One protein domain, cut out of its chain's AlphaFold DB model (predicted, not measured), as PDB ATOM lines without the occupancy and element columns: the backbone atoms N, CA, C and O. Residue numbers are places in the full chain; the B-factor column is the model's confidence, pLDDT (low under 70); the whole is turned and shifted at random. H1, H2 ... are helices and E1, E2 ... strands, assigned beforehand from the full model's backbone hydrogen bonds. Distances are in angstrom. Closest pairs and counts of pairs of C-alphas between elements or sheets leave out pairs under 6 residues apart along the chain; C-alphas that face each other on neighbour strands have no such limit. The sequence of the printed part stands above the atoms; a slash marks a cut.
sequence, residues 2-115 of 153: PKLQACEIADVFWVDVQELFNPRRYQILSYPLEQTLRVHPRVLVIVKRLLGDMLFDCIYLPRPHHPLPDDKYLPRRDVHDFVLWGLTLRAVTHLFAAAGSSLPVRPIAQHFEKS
ATOM      1  N   PRO A   2      21.339  19.049  19.962       69.56
ATOM      2  CA  PRO A   2      21.544  20.490  19.826       69.56
ATOM      3  C   PRO A   2      20.937  21.220  21.034       69.56
ATOM      4  O   PRO A   2      19.832  20.893  21.462       69.56
ATOM      5  N   LYS A   3      21.688  22.157  21.626       82.69
ATOM      6  CA  LYS A   3      21.195  22.973  22.743       82.69
ATOM      7  C   LYS A   3      20.245  24.026  22.188       82.69
ATOM      8  O   LYS A   3      20.618  24.788  21.302       82.69
ATOM      9  N   LEU A   4      19.030  24.038  22.712       82.19
ATOM     10  CA  LEU A   4      17.964  24.920  22.270       82.19
ATOM     11  C   LEU A   4      18.131  26.288  22.938       82.19
ATOM     12  O   LEU A   4      18.270  26.374  24.161       82.19
ATOM     13  N   GLN A   5      18.144  27.354  22.144       88.62
ATOM     14  CA  GLN A   5      18.210  28.714  22.662       88.62
ATOM     15  C   GLN A   5      16.799  29.167  23.049       88.62
ATOM     16  O   GLN A   5      16.063  29.734  22.244       88.62
ATOM     17  N   ALA A   6      16.418  28.891  24.297       86.62
ATOM     18  CA  ALA A   6      15.055  29.084  24.798       86.62
ATOM     19  C   ALA A   6      14.547  30.542  24.753       86.62
ATOM     20  O   ALA A   6      13.348  30.769  24.853       86.62
ATOM     21  N   CYS A   7      15.434  31.534  24.599       91.56
ATOM     22  CA  CYS A   7      15.029  32.934  24.438       91.56
ATOM     23  C   CYS A   7      14.571  33.289  23.013       91.56
ATOM     24  O   CYS A   7      13.952  34.331  22.825       91.56
ATOM     25  N   GLU A   8      14.872  32.450  22.018       89.38
ATOM     26  CA  GLU A   8      14.524  32.683  20.609       89.38
ATOM     27  C   GLU A   8      13.584  31.612  20.056       89.38
ATOM     28  O   GLU A   8      12.735  31.899  19.214       89.38
ATOM     29  N   ILE A   9      13.728  30.374  20.529       88.12
ATOM     30  CA  ILE A   9      12.998  29.223  20.015       88.12
ATOM     31  C   ILE A   9      11.993  28.770  21.069       88.12
ATOM     32  O   ILE A   9      12.375  28.275  22.128       88.12
ATOM     33  N   ALA A  10      10.707  28.935  20.754       85.88
ATOM     34  CA  ALA A  10       9.615  28.538  21.637       85.88
ATOM     35  C   ALA A  10       9.426  27.013  21.696       85.88
ATOM     36  O   ALA A  10       9.092  26.491  22.755       85.88
ATOM     37  N   ASP A  11       9.632  26.309  20.575       85.88
ATOM     38  CA  ASP A  11       9.476  24.853  20.497       85.88
ATOM     39  C   ASP A  11      10.262  24.247  19.316       85.88
ATOM     40  O   ASP A  11      10.527  24.930  18.321       85.88
ATOM     41  N   VAL A  12      10.628  22.965  19.420       85.81
ATOM     42  CA  VAL A  12      11.246  22.154  18.358       85.81
ATOM     43  C   VAL A  12      10.676  20.744  18.405       85.81
ATOM     44  O   VAL A  12      10.805  20.033  19.399       85.81
ATOM     45  N   PHE A  13      10.140  20.296  17.275       86.19
ATOM     46  CA  PHE A  13       9.608  18.949  17.118       86.19
ATOM     47  C   PHE A  13       9.889  18.414  15.715       86.19
ATOM     48  O   PHE A  13      10.117  19.166  14.765       86.19
ATOM     49  N   TRP A  14       9.875  17.089  15.597       86.12
ATOM     50  CA  TRP A  14      10.009  16.395  14.322       86.12
ATOM     51  C   TRP A  14       8.633  16.111  13.731       86.12
ATOM     52  O   TRP A  14       7.693  15.776  14.451       86.12
ATOM     53  N   VAL A  15       8.535  16.220  12.409       86.44
ATOM     54  CA  VAL A  15       7.336  15.879  11.641       86.44
ATOM     55  C   VAL A  15       7.711  14.780  10.665       86.44
ATOM     56  O   VAL A  15       8.712  14.903   9.958       86.44
ATOM     57  N   ASP A  16       6.908  13.720  10.620       87.50
ATOM     58  CA  ASP A  16       7.049  12.698   9.589       87.50
ATOM     59  C   ASP A  16       6.787  13.323   8.211       87.50
ATOM     60  O   ASP A  16       5.763  13.968   7.982       87.50
ATOM     61  N   VAL A  17       7.711  13.120   7.276       88.50
ATOM     62  CA  VAL A  17       7.591  13.609   5.901       88.50
ATOM     63  C   VAL A  17       6.307  13.104   5.235       88.50
ATOM     64  O   VAL A  17       5.710  13.838   4.449       88.50
ATOM     65  N   GLN A  18       5.838  11.897   5.569       88.19
ATOM     66  CA  GLN A  18       4.600  11.346   5.013       88.19
ATOM     67  C   GLN A  18       3.366  12.183   5.372       88.19
ATOM     68  O   GLN A  18       2.449  12.309   4.559       88.19
ATOM     69  N   GLU A  19       3.358  12.839   6.535       85.12
ATOM     70  CA  GLU A  19       2.257  13.717   6.946       85.12
ATOM     71  C   GLU A  19       2.124  14.943   6.036       85.12
ATOM     72  O   GLU A  19       1.020  15.453   5.850       85.12
ATOM     73  N   LEU A  20       3.216  15.387   5.404       89.12
ATOM     74  CA  LEU A  20       3.172  16.491   4.442       89.12
ATOM     75  C   LEU A  20       2.435  16.108   3.155       89.12
ATOM     76  O   LEU A  20       1.937  16.986   2.462       89.12
ATOM     77  N   PHE A  21       2.310  14.818   2.840       89.06
ATOM     78  CA  PHE A  21       1.540  14.349   1.685       89.06
ATOM     79  C   PHE A  21       0.062  14.116   2.006       89.06
ATOM     80  O   PHE A  21      -0.724  13.851   1.098       89.06
ATOM     81  N   ASN A  22      -0.348  14.237   3.272       86.00
ATOM     82  CA  ASN A  22      -1.733  14.043   3.667       86.00
ATOM     83  C   ASN A  22      -2.589  15.265   3.266       86.00
ATOM     84  O   ASN A  22      -2.485  16.326   3.890       86.00
ATOM     85  N   PRO A  23      -3.508  15.141   2.286       82.69
ATOM     86  CA  PRO A  23      -4.287  16.273   1.789       82.69
ATOM     87  C   PRO A  23      -5.223  16.870   2.851       82.69
ATOM     88  O   PRO A  23      -5.605  18.030   2.747       82.69
ATOM     89  N   ARG A  24      -5.575  16.117   3.903       80.88
ATOM     90  CA  ARG A  24      -6.438  16.603   4.996       80.88
ATOM     91  C   ARG A  24      -5.750  17.650   5.875       80.88
ATOM     92  O   ARG A  24      -6.419  18.422   6.563       80.88
ATOM     93  N   ARG A  25      -4.416  17.689   5.852       81.94
ATOM     94  CA  ARG A  25      -3.605  18.668   6.587       81.94
ATOM     95  C   ARG A  25      -3.620  20.041   5.910       81.94
ATOM     96  O   ARG A  25      -3.397  21.046   6.583       81.94
ATOM     97  N   TYR A  26      -3.932  20.090   4.613       85.25
ATOM     98  CA  TYR A  26      -4.001  21.312   3.816       85.25
ATOM     99  C   TYR A  26      -5.307  22.036   4.056       85.25
ATOM    100  O   TYR A  26      -6.387  21.566   3.693       85.25
ATOM    101  N   GLN A  27      -5.210  23.199   4.676       83.69
ATOM    102  CA  GLN A  27      -6.371  23.976   5.054       83.69
ATOM    103  C   GLN A  27      -6.093  25.459   4.813       83.69
ATOM    104  O   GLN A  27      -4.959  25.879   4.593       83.69
ATOM    105  N   ILE A  28      -7.157  26.256   4.822       83.88
ATOM    106  CA  ILE A  28      -7.044  27.704   4.682       83.88
ATOM    107  C   ILE A  28      -6.917  28.313   6.081       83.88
ATOM    108  O   ILE A  28      -7.717  28.009   6.976       83.88
ATOM    109  N   LEU A  29      -5.904  29.155   6.250       84.00
ATOM    110  CA  LEU A  29      -5.729  30.040   7.390       84.00
ATOM    111  C   LEU A  29      -6.401  31.375   7.063       84.00
ATOM    112  O   LEU A  29      -5.989  32.052   6.121       84.00
ATOM    113  N   SER A  30      -7.422  31.740   7.839       84.31
ATOM    114  CA  SER A  30      -8.018  33.076   7.777       84.31
ATOM    115  C   SER A  30      -7.230  34.015   8.679       84.31
ATOM    116  O   SER A  30      -7.113  33.767   9.880       84.31
ATOM    117  N   TYR A  31      -6.673  35.070   8.101       81.75
ATOM    118  CA  TYR A  31      -5.945  36.103   8.814       81.75
ATOM    119  C   TYR A  31      -6.757  37.404   8.805       81.75
ATOM    120  O   TYR A  31      -7.073  37.920   7.723       81.75
ATOM    121  N   PRO A  32      -7.085  37.958   9.984       81.38
ATOM    122  CA  PRO A  32      -7.913  39.149  10.086       81.38
ATOM    123  C   PRO A  32      -7.218  40.334   9.421       81.38
ATOM    124  O   PRO A  32      -6.093  40.712   9.765       81.38
ATOM    125  N   LEU A  33      -7.913  40.945   8.462       77.62
ATOM    126  CA  LEU A  33      -7.367  42.033   7.654       77.62
ATOM    127  C   LEU A  33      -6.941  43.238   8.509       77.62
ATOM    128  O   LEU A  33      -6.018  43.979   8.148       77.62
ATOM    129  N   GLU A  34      -7.586  43.410   9.663       77.44
ATOM    130  CA  GLU A  34      -7.313  44.486  10.608       77.44
ATOM    131  C   GLU A  34      -5.891  44.474  11.158       77.44
ATOM    132  O   GLU A  34      -5.337  45.531  11.447       77.44
ATOM    133  N   GLN A  35      -5.286  43.292  11.278       73.31
ATOM    134  CA  GLN A  35      -3.932  43.155  11.811       73.31
ATOM    135  C   GLN A  35      -2.861  43.555  10.786       73.31
ATOM    136  O   GLN A  35      -1.734  43.880  11.152       73.31
ATOM    137  N   THR A  36      -3.214  43.585   9.501       69.31
ATOM    138  CA  THR A  36      -2.292  43.900   8.399       69.31
ATOM    139  C   THR A  36      -2.402  45.313   7.851       69.31
ATOM    140  O   THR A  36      -1.399  45.869   7.404       69.31
ATOM    141  N   LEU A  37      -3.591  45.916   7.863       70.38
ATOM    142  CA  LEU A  37      -3.791  47.253   7.311       70.38
ATOM    143  C   LEU A  37      -3.766  48.309   8.412       70.38
ATOM    144  O   LEU A  37      -4.715  48.458   9.175       70.38
ATOM    145  N   ARG A  38      -2.708  49.128   8.433       70.75
ATOM    146  CA  ARG A  38      -2.642  50.342   9.261       70.75
ATOM    147  C   ARG A  38      -3.387  51.494   8.583       70.75
ATOM    148  O   ARG A  38      -2.775  52.447   8.109       70.75
ATOM    149  N   VAL A  39      -4.710  51.383   8.493       72.56
ATOM    150  CA  VAL A  39      -5.590  52.433   7.949       72.56
ATOM    151  C   VAL A  39      -6.618  52.874   8.986       72.56
ATOM    152  O   VAL A  39      -6.849  52.197   9.985       72.56
ATOM    153  N   HIS A  40      -7.249  54.026   8.752       76.00
ATOM    154  CA  HIS A  40      -8.264  54.557   9.658       76.00
ATOM    155  C   HIS A  40      -9.403  53.530   9.855       76.00
ATOM    156  O   HIS A  40      -9.894  52.986   8.861       76.00
ATOM    157  N   PRO A  41      -9.902  53.295  11.088       78.19
ATOM    158  CA  PRO A  41     -10.922  52.280  11.385       78.19
ATOM    159  C   PRO A  41     -12.163  52.298  10.479       78.19
ATOM    160  O   PRO A  41     -12.660  51.241  10.103       78.19
ATOM    161  N   ARG A  42     -12.644  53.476  10.052       76.25
ATOM    162  CA  ARG A  42     -13.787  53.583   9.124       76.25
ATOM    163  C   ARG A  42     -13.488  52.984   7.748       76.25
ATOM    164  O   ARG A  42     -14.332  52.299   7.181       76.25
ATOM    165  N   VAL A  43     -12.280  53.214   7.235       75.06
ATOM    166  CA  VAL A  43     -11.814  52.642   5.965       75.06
ATOM    167  C   VAL A  43     -11.661  51.134   6.115       75.06
ATOM    168  O   VAL A  43     -12.130  50.382   5.272       75.06
ATOM    169  N   LEU A  44     -11.085  50.684   7.226       77.31
ATOM    170  CA  LEU A  44     -10.866  49.272   7.519       77.31
ATOM    171  C   LEU A  44     -12.176  48.466   7.598       77.31
ATOM    172  O   LEU A  44     -12.236  47.372   7.046       77.31
ATOM    173  N   VAL A  45     -13.256  49.029   8.153       79.44
ATOM    174  CA  VAL A  45     -14.594  48.400   8.128       79.44
ATOM    175  C   VAL A  45     -15.123  48.241   6.699       79.44
ATOM    176  O   VAL A  45     -15.663  47.190   6.352       79.44
ATOM    177  N   ILE A  46     -14.967  49.266   5.856       79.31
ATOM    178  CA  ILE A  46     -15.405  49.224   4.453       79.31
ATOM    179  C   ILE A  46     -14.590  48.183   3.681       79.31
ATOM    180  O   ILE A  46     -15.157  47.328   3.004       79.31
ATOM    181  N   VAL A  47     -13.266  48.212   3.832       76.06
ATOM    182  CA  VAL A  47     -12.355  47.276   3.168       76.06
ATOM    183  C   VAL A  47     -12.644  45.843   3.616       76.06
ATOM    184  O   VAL A  47     -12.773  44.971   2.764       76.06
ATOM    185  N   LYS A  48     -12.845  45.591   4.916       80.12
ATOM    186  CA  LYS A  48     -13.220  44.261   5.415       80.12
ATOM    187  C   LYS A  48     -14.565  43.790   4.867       80.12
ATOM    188  O   LYS A  48     -14.703  42.629   4.496       80.12
ATOM    189  N   ARG A  49     -15.566  44.671   4.758       80.25
ATOM    190  CA  ARG A  49     -16.853  44.305   4.141       80.25
ATOM    191  C   ARG A  49     -16.684  43.864   2.687       80.25
ATOM    192  O   ARG A  49     -17.316  42.880   2.298       80.25
ATOM    193  N   LEU A  50     -15.837  44.567   1.935       77.44
ATOM    194  CA  LEU A  50     -15.599  44.347   0.506       77.44
ATOM    195  C   LEU A  50     -14.689  43.147   0.212       77.44
ATOM    196  O   LEU A  50     -14.962  42.395  -0.719       77.44
ATOM    197  N   LEU A  51     -13.614  42.968   0.978       78.56
ATOM    198  CA  LEU A  51     -12.590  41.952   0.719       78.56
ATOM    199  C   LEU A  51     -12.756  40.685   1.563       78.56
ATOM    200  O   LEU A  51     -12.392  39.605   1.100       78.56
ATOM    201  N   GLY A  52     -13.334  40.807   2.760       82.31
ATOM    202  CA  GLY A  52     -13.277  39.769   3.787       82.31
ATOM    203  C   GLY A  52     -11.896  39.683   4.438       82.31
ATOM    204  O   GLY A  52     -11.107  40.631   4.375       82.31
ATOM    205  N   ASP A  53     -11.625  38.546   5.070       83.69
ATOM    206  CA  ASP A  53     -10.312  38.251   5.644       83.69
ATOM    207  C   ASP A  53      -9.310  37.823   4.559       83.69
ATOM    208  O   ASP A  53      -9.679  37.444   3.437       83.69
ATOM    209  N   MET A  54      -8.018  37.893   4.895       80.44
ATOM    210  CA  MET A  54      -6.983  37.327   4.038       80.44
ATOM    211  C   MET A  54      -6.904  35.830   4.238       80.44
ATOM    212  O   MET A  54      -6.890  35.340   5.362       80.44
ATOM    213  N   LEU A  55      -6.807  35.107   3.137       84.38
ATOM    214  CA  LEU A  55      -6.755  33.660   3.149       84.38
ATOM    215  C   LEU A  55      -5.358  33.210   2.715       84.38
ATOM    216  O   LEU A  55      -4.811  33.676   1.711       84.38
ATOM    217  N   PHE A  56      -4.769  32.309   3.493       83.88
ATOM    218  CA  PHE A  56      -3.465  31.723   3.212       83.88
ATOM    219  C   PHE A  56      -3.571  30.206   3.176       83.88
ATOM    220  O   PHE A  56      -4.203  29.599   4.041       83.88
ATOM    221  N   ASP A  57      -2.909  29.592   2.201       86.31
ATOM    222  CA  ASP A  57      -2.698  28.153   2.235       86.31
ATOM    223  C   ASP A  57      -1.758  27.811   3.390       86.31
ATOM    224  O   ASP A  57      -0.731  28.468   3.610       86.31
ATOM    225  N   CYS A  58      -2.126  26.780   4.139       87.88
ATOM    226  CA  CYS A  58      -1.332  26.292   5.247       87.88
ATOM    227  C   CYS A  58      -1.455  24.777   5.410       87.88
ATOM    228  O   CYS A  58      -2.416  24.153   4.951       87.88
ATOM    229  N   ILE A  59      -0.464  24.198   6.080       88.75
ATOM    230  CA  ILE A  59      -0.456  22.803   6.506       88.75
ATOM    231  C   ILE A  59      -0.493  22.801   8.031       88.75
ATOM    232  O   ILE A  59       0.416  23.324   8.675       88.75
ATOM    233  N   TYR A  60      -1.539  22.219   8.606       87.12
ATOM    234  CA  TYR A  60      -1.617  21.990  10.047       87.12
ATOM    235  C   TYR A  60      -0.798  20.759  10.401       87.12
ATOM    236  O   TYR A  60      -1.083  19.674   9.902       87.12
ATOM    237  N   LEU A  61       0.213  20.918  11.246       87.12
ATOM    238  CA  LEU A  61       1.127  19.849  11.627       87.12
ATOM    239  C   LEU A  61       0.570  19.056  12.820       87.12
ATOM    240  O   LEU A  61      -0.148  19.615  13.654       87.12
ATOM    241  N   PRO A  62       0.864  17.747  12.918       78.50
ATOM    242  CA  PRO A  62       0.505  16.964  14.095       78.50
ATOM    243  C   PRO A  62       1.227  17.503  15.336       78.50
ATOM    244  O   PRO A  62       2.397  17.877  15.262       78.50
ATOM    245  N   ARG A  63       0.545  17.514  16.489       74.31
ATOM    246  CA  ARG A  63       1.212  17.834  17.754       74.31
ATOM    247  C   ARG A  63       2.049  16.644  18.214       74.31
ATOM    248  O   ARG A  63       1.542  15.517  18.198       74.31
ATOM    249  N   PRO A  64       3.272  16.875  18.707       67.44
ATOM    250  CA  PRO A  64       3.991  15.840  19.427       67.44
ATOM    251  C   PRO A  64       3.142  15.426  20.643       67.44
ATOM    252  O   PRO A  64       2.690  16.268  21.416       67.44
ATOM    253  N   HIS A  65       2.877  14.125  20.779       66.12
ATOM    254  CA  HIS A  65       2.135  13.511  21.895       66.12
ATOM    255  C   HIS A  65       0.607  13.684  21.934       66.12
ATOM    256  O   HIS A  65       0.001  13.282  22.925       66.12
ATOM    257  N   HIS A  66      -0.046  14.215  20.892       64.25
ATOM    258  CA  HIS A  66      -1.507  14.086  20.784       64.25
ATOM    259  C   HIS A  66      -1.891  12.891  19.911       64.25
ATOM    260  O   HIS A  66      -1.276  12.690  18.860       64.25
ATOM    261  N   PRO A  67      -2.920  12.116  20.303       61.75
ATOM    262  CA  PRO A  67      -3.484  11.110  19.421       61.75
ATOM    263  C   PRO A  67      -3.977  11.786  18.140       61.75
ATOM    264  O   PRO A  67      -4.556  12.877  18.173       61.75
ATOM    265  N   LEU A  68      -3.711  11.138  17.005       58.78
ATOM    266  CA  LEU A  68      -4.262  11.541  15.715       58.78
ATOM    267  C   LEU A  68      -5.786  11.653  15.868       58.78
ATOM    268  O   LEU A  68      -6.397  10.718  16.389       58.78
ATOM    269  N   PRO A  69      -6.407  12.781  15.485       57.38
ATOM    270  CA  PRO A  69      -7.850  12.903  15.590       57.38
ATOM    271  C   PRO A  69      -8.527  11.822  14.749       57.38
ATOM    272  O   PRO A  69      -8.115  11.590  13.611       57.38
ATOM    273  N   ASP A  70      -9.563  11.191  15.306       56.06
ATOM    274  CA  ASP A  70     -10.357  10.189  14.599       56.06
ATOM    275  C   ASP A  70     -10.824  10.737  13.245       56.06
ATOM    276  O   ASP A  70     -11.393  11.830  13.151       56.06
ATOM    277  N   ASP A  71     -10.630   9.929  12.200       55.56
ATOM    278  CA  ASP A  71     -10.832  10.229  10.775       55.56
ATOM    279  C   ASP A  71     -12.201  10.830  10.393       55.56
ATOM    280  O   ASP A  71     -12.403  11.245   9.250       55.56
ATOM    281  N   LYS A  72     -13.160  10.859  11.321       53.12
ATOM    282  CA  LYS A  72     -14.542  11.287  11.091       53.12
ATOM    283  C   LYS A  72     -14.764  12.781  11.309       53.12
ATOM    284  O   LYS A  72     -15.662  13.333  10.681       53.12
ATOM    285  N   TYR A  73     -13.958  13.442  12.141       50.78
ATOM    286  CA  TYR A  73     -14.095  14.872  12.409       50.78
ATOM    287  C   TYR A  73     -12.723  15.473  12.693       50.78
ATOM    288  O   TYR A  73     -12.148  15.235  13.751       50.78
ATOM    289  N   LEU A  74     -12.202  16.288  11.769       54.62
ATOM    290  CA  LEU A  74     -11.086  17.174  12.103       54.62
ATOM    291  C   LEU A  74     -11.566  18.063  13.264       54.62
ATOM    292  O   LEU A  74     -12.548  18.791  13.078       54.62
ATOM    293  N   PRO A  75     -10.968  17.965  14.465       54.47
ATOM    294  CA  PRO A  75     -11.464  18.662  15.637       54.47
ATOM    295  C   PRO A  75     -11.456  20.166  15.387       54.47
ATOM    296  O   PRO A  75     -10.685  20.690  14.578       54.47
ATOM    297  N   ARG A  76     -12.347  20.863  16.095       55.44
ATOM    298  CA  ARG A  76     -12.374  22.324  16.146       55.44
ATOM    299  C   ARG A  76     -10.960  22.783  16.531       55.44
ATOM    300  O   ARG A  76     -10.499  22.454  17.619       55.44
ATOM    301  N   ARG A  77     -10.270  23.423  15.581       62.28
ATOM    302  CA  ARG A  77      -8.832  23.721  15.658       62.28
ATOM    303  C   ARG A  77      -8.508  24.503  16.922       62.28
ATOM    304  O   ARG A  77      -9.262  25.397  17.306       62.28
ATOM    305  N   ASP A  78      -7.385  24.171  17.531       62.09
ATOM    306  CA  ASP A  78      -6.928  24.812  18.754       62.09
ATOM    307  C   ASP A  78      -6.024  25.997  18.409       62.09
ATOM    308  O   ASP A  78      -5.323  26.003  17.395       62.09
ATOM    309  N   VAL A  79      -6.007  26.998  19.281       60.72
ATOM    310  CA  VAL A  79      -5.148  28.185  19.153       60.72
ATOM    311  C   VAL A  79      -3.661  27.801  19.203       60.72
ATOM    312  O   VAL A  79      -2.811  28.549  18.726       60.72
ATOM    313  N   HIS A  80      -3.354  26.616  19.733       64.56
ATOM    314  CA  HIS A  80      -2.004  26.081  19.895       64.56
ATOM    315  C   HIS A  80      -1.581  25.062  18.825       64.56
ATOM    316  O   HIS A  80      -0.581  24.371  19.008       64.56
ATOM    317  N   ASP A  81      -2.318  24.934  17.719       76.56
ATOM    318  CA  ASP A  81      -1.888  24.054  16.632       76.56
ATOM    319  C   ASP A  81      -0.686  24.643  15.872       76.56
ATOM    320  O   ASP A  81      -0.640  25.831  15.543       76.56
ATOM    321  N   PHE A  82       0.290  23.792  15.551       86.38
ATOM    322  CA  PHE A  82       1.440  24.182  14.743       86.38
ATOM    323  C   PHE A  82       1.040  24.282  13.274       86.38
ATOM    324  O   PHE A  82       0.539  23.326  12.682       86.38
ATOM    325  N   VAL A  83       1.289  25.438  12.667       88.81
ATOM    326  CA  VAL A  83       0.881  25.722  11.289       88.81
ATOM    327  C   VAL A  83       2.100  26.069  10.449       88.81
ATOM    328  O   VAL A  83       2.831  27.011  10.753       88.81
ATOM    329  N   LEU A  84       2.289  25.347   9.347       90.31
ATOM    330  CA  LEU A  84       3.246  25.697   8.307       90.31
ATOM    331  C   LEU A  84       2.535  26.529   7.235       90.31
ATOM    332  O   LEU A  84       1.654  26.035   6.535       90.31
ATOM    333  N   TRP A  85       2.905  27.799   7.099       90.38
ATOM    334  CA  TRP A  85       2.263  28.745   6.181       90.38
ATOM    335  C   TRP A  85       3.260  29.791   5.674       90.38
ATOM    336  O   TRP A  85       4.410  29.849   6.108       90.38
ATOM    337  N   GLY A  86       2.832  30.626   4.727       87.31
ATOM    338  CA  GLY A  86       3.638  31.752   4.257       87.31
ATOM    339  C   GLY A  86       4.956  31.330   3.596       87.31
ATOM    340  O   GLY A  86       4.989  30.441   2.741       87.31
ATOM    341  N   LEU A  87       6.051  32.007   3.956       87.75
ATOM    342  CA  LEU A  87       7.353  31.814   3.308       87.75
ATOM    343  C   LEU A  87       7.968  30.448   3.625       87.75
ATOM    344  O   LEU A  87       8.575  29.847   2.742       87.75
ATOM    345  N   THR A  88       7.777  29.933   4.842       91.19
ATOM    346  CA  THR A  88       8.301  28.615   5.228       91.19
ATOM    347  C   THR A  88       7.599  27.502   4.463       91.19
ATOM    348  O   THR A  88       8.277  26.640   3.911       91.19
ATOM    349  N   LEU A  89       6.268  27.566   4.326       91.19
ATOM    350  CA  LEU A  89       5.533  26.632   3.473       91.19
ATOM    351  C   LEU A  89       6.062  26.680   2.039       91.19
ATOM    352  O   LEU A  89       6.389  25.643   1.473       91.19
ATOM    353  N   ARG A  90       6.224  27.879   1.473       89.75
ATOM    354  CA  ARG A  90       6.751  28.040   0.114       89.75
ATOM    355  C   ARG A  90       8.145  27.421  -0.041       89.75
ATOM    356  O   ARG A  90       8.384  26.705  -1.010       89.75
ATOM    357  N   ALA A  91       9.044  27.650   0.913       91.81
ATOM    358  CA  ALA A  91      10.381  27.060   0.904       91.81
ATOM    359  C   ALA A  91      10.326  25.523   0.931       91.81
ATOM    360  O   ALA A  91      10.957  24.878   0.095       91.81
ATOM    361  N   VAL A  92       9.507  24.946   1.816       92.38
ATOM    362  CA  VAL A  92       9.292  23.493   1.895       92.38
ATOM    363  C   VAL A  92       8.750  22.961   0.568       92.38
ATOM    364  O   VAL A  92       9.315  22.031   0.005       92.38
ATOM    365  N   THR A  93       7.725  23.591  -0.012       90.94
ATOM    366  CA  THR A  93       7.167  23.143  -1.299       90.94
ATOM    367  C   THR A  93       8.182  23.171  -2.439       90.94
ATOM    368  O   THR A  93       8.198  22.251  -3.253       90.94
ATOM    369  N   HIS A  94       9.059  24.180  -2.484       91.25
ATOM    370  CA  HIS A  94      10.117  24.255  -3.489       91.25
ATOM    371  C   HIS A  94      11.179  23.176  -3.283       91.25
ATOM    372  O   HIS A  94      11.649  22.611  -4.266       91.25
ATOM    373  N   LEU A  95      11.524  22.861  -2.032       94.31
ATOM    374  CA  LEU A  95      12.472  21.797  -1.706       94.31
ATOM    375  C   LEU A  95      11.955  20.431  -2.178       94.31
ATOM    376  O   LEU A  95      12.674  19.705  -2.858       94.31
ATOM    377  N   PHE A  96      10.690  20.118  -1.892       93.56
ATOM    378  CA  PHE A  96      10.044  18.883  -2.345       93.56
ATOM    379  C   PHE A  96       9.889  18.823  -3.871       93.56
ATOM    380  O   PHE A  96      10.161  17.793  -4.484       93.56
ATOM    381  N   ALA A  97       9.536  19.941  -4.512       91.75
ATOM    382  CA  ALA A  97       9.483  20.019  -5.970       91.75
ATOM    383  C   ALA A  97      10.864  19.788  -6.612       91.75
ATOM    384  O   ALA A  97      10.973  19.042  -7.582       91.75
ATOM    385  N   ALA A  98      11.927  20.378  -6.055       93.69
ATOM    386  CA  ALA A  98      13.300  20.188  -6.529       93.69
ATOM    387  C   ALA A  98      13.799  18.745  -6.333       93.69
ATOM    388  O   ALA A  98      14.599  18.261  -7.129       93.69
ATOM    389  N   ALA A  99      13.297  18.048  -5.312       92.88
ATOM    390  CA  ALA A  99      13.575  16.636  -5.059       92.88
ATOM    391  C   ALA A  99      12.734  15.666  -5.920       92.88
ATOM    392  O   ALA A  99      12.874  14.454  -5.780       92.88
ATOM    393  N   GLY A 100      11.856  16.171  -6.798       92.12
ATOM    394  CA  GLY A 100      10.997  15.351  -7.661       92.12
ATOM    395  C   GLY A 100       9.747  14.786  -6.976       92.12
ATOM    396  O   GLY A 100       9.077  13.927  -7.543       92.12
ATOM    397  N   SER A 101       9.406  15.262  -5.776       91.50
ATOM    398  CA  SER A 101       8.299  14.764  -4.951       91.50
ATOM    399  C   SER A 101       7.362  15.896  -4.519       91.50
ATOM    400  O   SER A 101       7.188  16.186  -3.339       91.50
ATOM    401  N   SER A 102       6.746  16.562  -5.499       89.88
ATOM    402  CA  SER A 102       5.877  17.722  -5.275       89.88
ATOM    403  C   SER A 102       4.751  17.455  -4.274       89.88
ATOM    404  O   SER A 102       3.972  16.513  -4.410       89.88
ATOM    405  N   LEU A 103       4.633  18.351  -3.297       89.56
ATOM    406  CA  LEU A 103       3.557  18.342  -2.313       89.56
ATOM    407  C   LEU A 103       2.198  18.700  -2.953       89.56
ATOM    408  O   LEU A 103       2.172  19.502  -3.893       89.56
ATOM    409  N   PRO A 104       1.062  18.187  -2.433       84.69
ATOM    410  CA  PRO A 104      -0.283  18.429  -2.973       84.69
ATOM    411  C   PRO A 104      -0.827  19.831  -2.628       84.69
ATOM    412  O   PRO A 104      -1.929  19.998  -2.105       84.69
ATOM    413  N   VAL A 105      -0.043  20.871  -2.913       74.50
ATOM    414  CA  VAL A 105      -0.389  22.268  -2.636       74.50
ATOM    415  C   VAL A 105      -1.265  22.797  -3.763       74.50
ATOM    416  O   VAL A 105      -0.994  22.568  -4.944       74.50
ATOM    417  N   ARG A 106      -2.327  23.531  -3.417       67.44
ATOM    418  CA  ARG A 106      -3.199  24.134  -4.427       67.44
ATOM    419  C   ARG A 106      -2.423  25.202  -5.215       67.44
ATOM    420  O   ARG A 106      -1.783  26.053  -4.608       67.44
ATOM    421  N   PRO A 107      -2.520  25.225  -6.554       57.88
ATOM    422  CA  PRO A 107      -1.776  26.174  -7.386       57.88
ATOM    423  C   PRO A 107      -2.291  27.622  -7.301       57.88
ATOM    424  O   PRO A 107      -1.671  28.524  -7.856       57.88
ATOM    425  N   ILE A 108      -3.431  27.869  -6.641       56.94
ATOM    426  CA  ILE A 108      -4.069  29.190  -6.581       56.94
ATOM    427  C   ILE A 108      -4.505  29.479  -5.143       56.94
ATOM    428  O   ILE A 108      -5.629  29.149  -4.753       56.94
ATOM    429  N   ALA A 109      -3.640  30.155  -4.387       55.34
ATOM    430  CA  ALA A 109      -4.025  30.779  -3.128       55.34
ATOM    431  C   ALA A 109      -5.090  31.847  -3.426       55.34
ATOM    432  O   ALA A 109      -4.850  32.807  -4.166       55.34
ATOM    433  N   GLN A 110      -6.302  31.685  -2.898       60.50
ATOM    434  CA  GLN A 110      -7.242  32.802  -2.860       60.50
ATOM    435  C   GLN A 110      -6.704  33.760  -1.804       60.50
ATOM    436  O   GLN A 110      -6.619  33.369  -0.656       60.50
ATOM    437  N   HIS A 111      -6.275  34.968  -2.171       68.38
ATOM    438  CA  HIS A 111      -5.689  35.893  -1.191       68.38
ATOM    439  C   HIS A 111      -6.735  36.557  -0.290       68.38
ATOM    440  O   HIS A 111      -6.409  36.985   0.811       68.38
ATOM    441  N   PHE A 112      -7.982  36.639  -0.758       71.81
ATOM    442  CA  PHE A 112      -9.090  37.283  -0.065       71.81
ATOM    443  C   PHE A 112     -10.357  36.465  -0.237       71.81
ATOM    444  O   PHE A 112     -10.623  35.959  -1.330       71.81
ATOM    445  N   GLU A 113     -11.137  36.390   0.834       68.94
ATOM    446  CA  GLU A 113     -12.357  35.591   0.922       68.94
ATOM    447  C   GLU A 113     -13.410  35.976  -0.128       68.94
ATOM    448  O   GLU A 113     -14.043  35.102  -0.716       68.94
ATOM    449  N   LYS A 114     -13.583  37.277  -0.405       71.00
ATOM    450  CA  LYS A 114     -14.692  37.760  -1.248       71.00
ATOM    451  C   LYS A 114     -14.292  38.221  -2.644       71.00
ATOM    452  O   LYS A 114     -15.123  38.188  -3.548       71.00
ATOM    453  N   SER A 115     -13.055  38.678  -2.859       69.56
ATOM    454  CA  SER A 115     -12.649  39.188  -4.177       69.56
ATOM    455  C   SER A 115     -11.148  39.103  -4.440       69.56
ATOM    456  O   SER A 115     -10.347  39.824  -3.844       69.56
TER     457      SER A 115
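What this domain is: This is residues 2 to 115 of the 153 residues of an uncharacterized protein of Hyaloperonospora arabidopsidis (strain Emoy2) (UniProt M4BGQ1). Little regular structure is present: H3 packs on a small antiparallel sheet, E1-E2-E3, and H2 sits beyond one end. The printed part has 114 residues, 45 in named elements, class mixed: H1 E1 H2 E2 E3 H3. It is loose, radius of gyration of the C-alphas 17.0 A, spans 48, 36 and 34 A.

How they stand to each other: E2, residues 54 to 60, is antiparallel to E1, residues 26 to 31, N 29 to O 56 2.8 A. E2 and E3, residues 83 to 85, form a hairpin, N 59 to O 84 2.8 A. H3, residues 86 to 98, touches E2, closest C-alphas Cys 58 and Leu 89, 7.1 A. H1, residues 17 to 21, only grazes the sheet; H2, residues 41 to 51, is not on it. H2 and H3 have every O i to N i+4 pair within hydrogen-bond range, H1 0 of 1 but 2 O i to N i+3.

Where its parts are: H1 begins at C-alpha 17 (7.591, 13.609, 5.901); H3, 18.5 A long, ends at C-alpha 98 (13.300, 20.188, -6.529).

The domain as a whole: The printed part has no cut; the link E2 to E3 is long; residues 64 to 80 are under pLDDT 70.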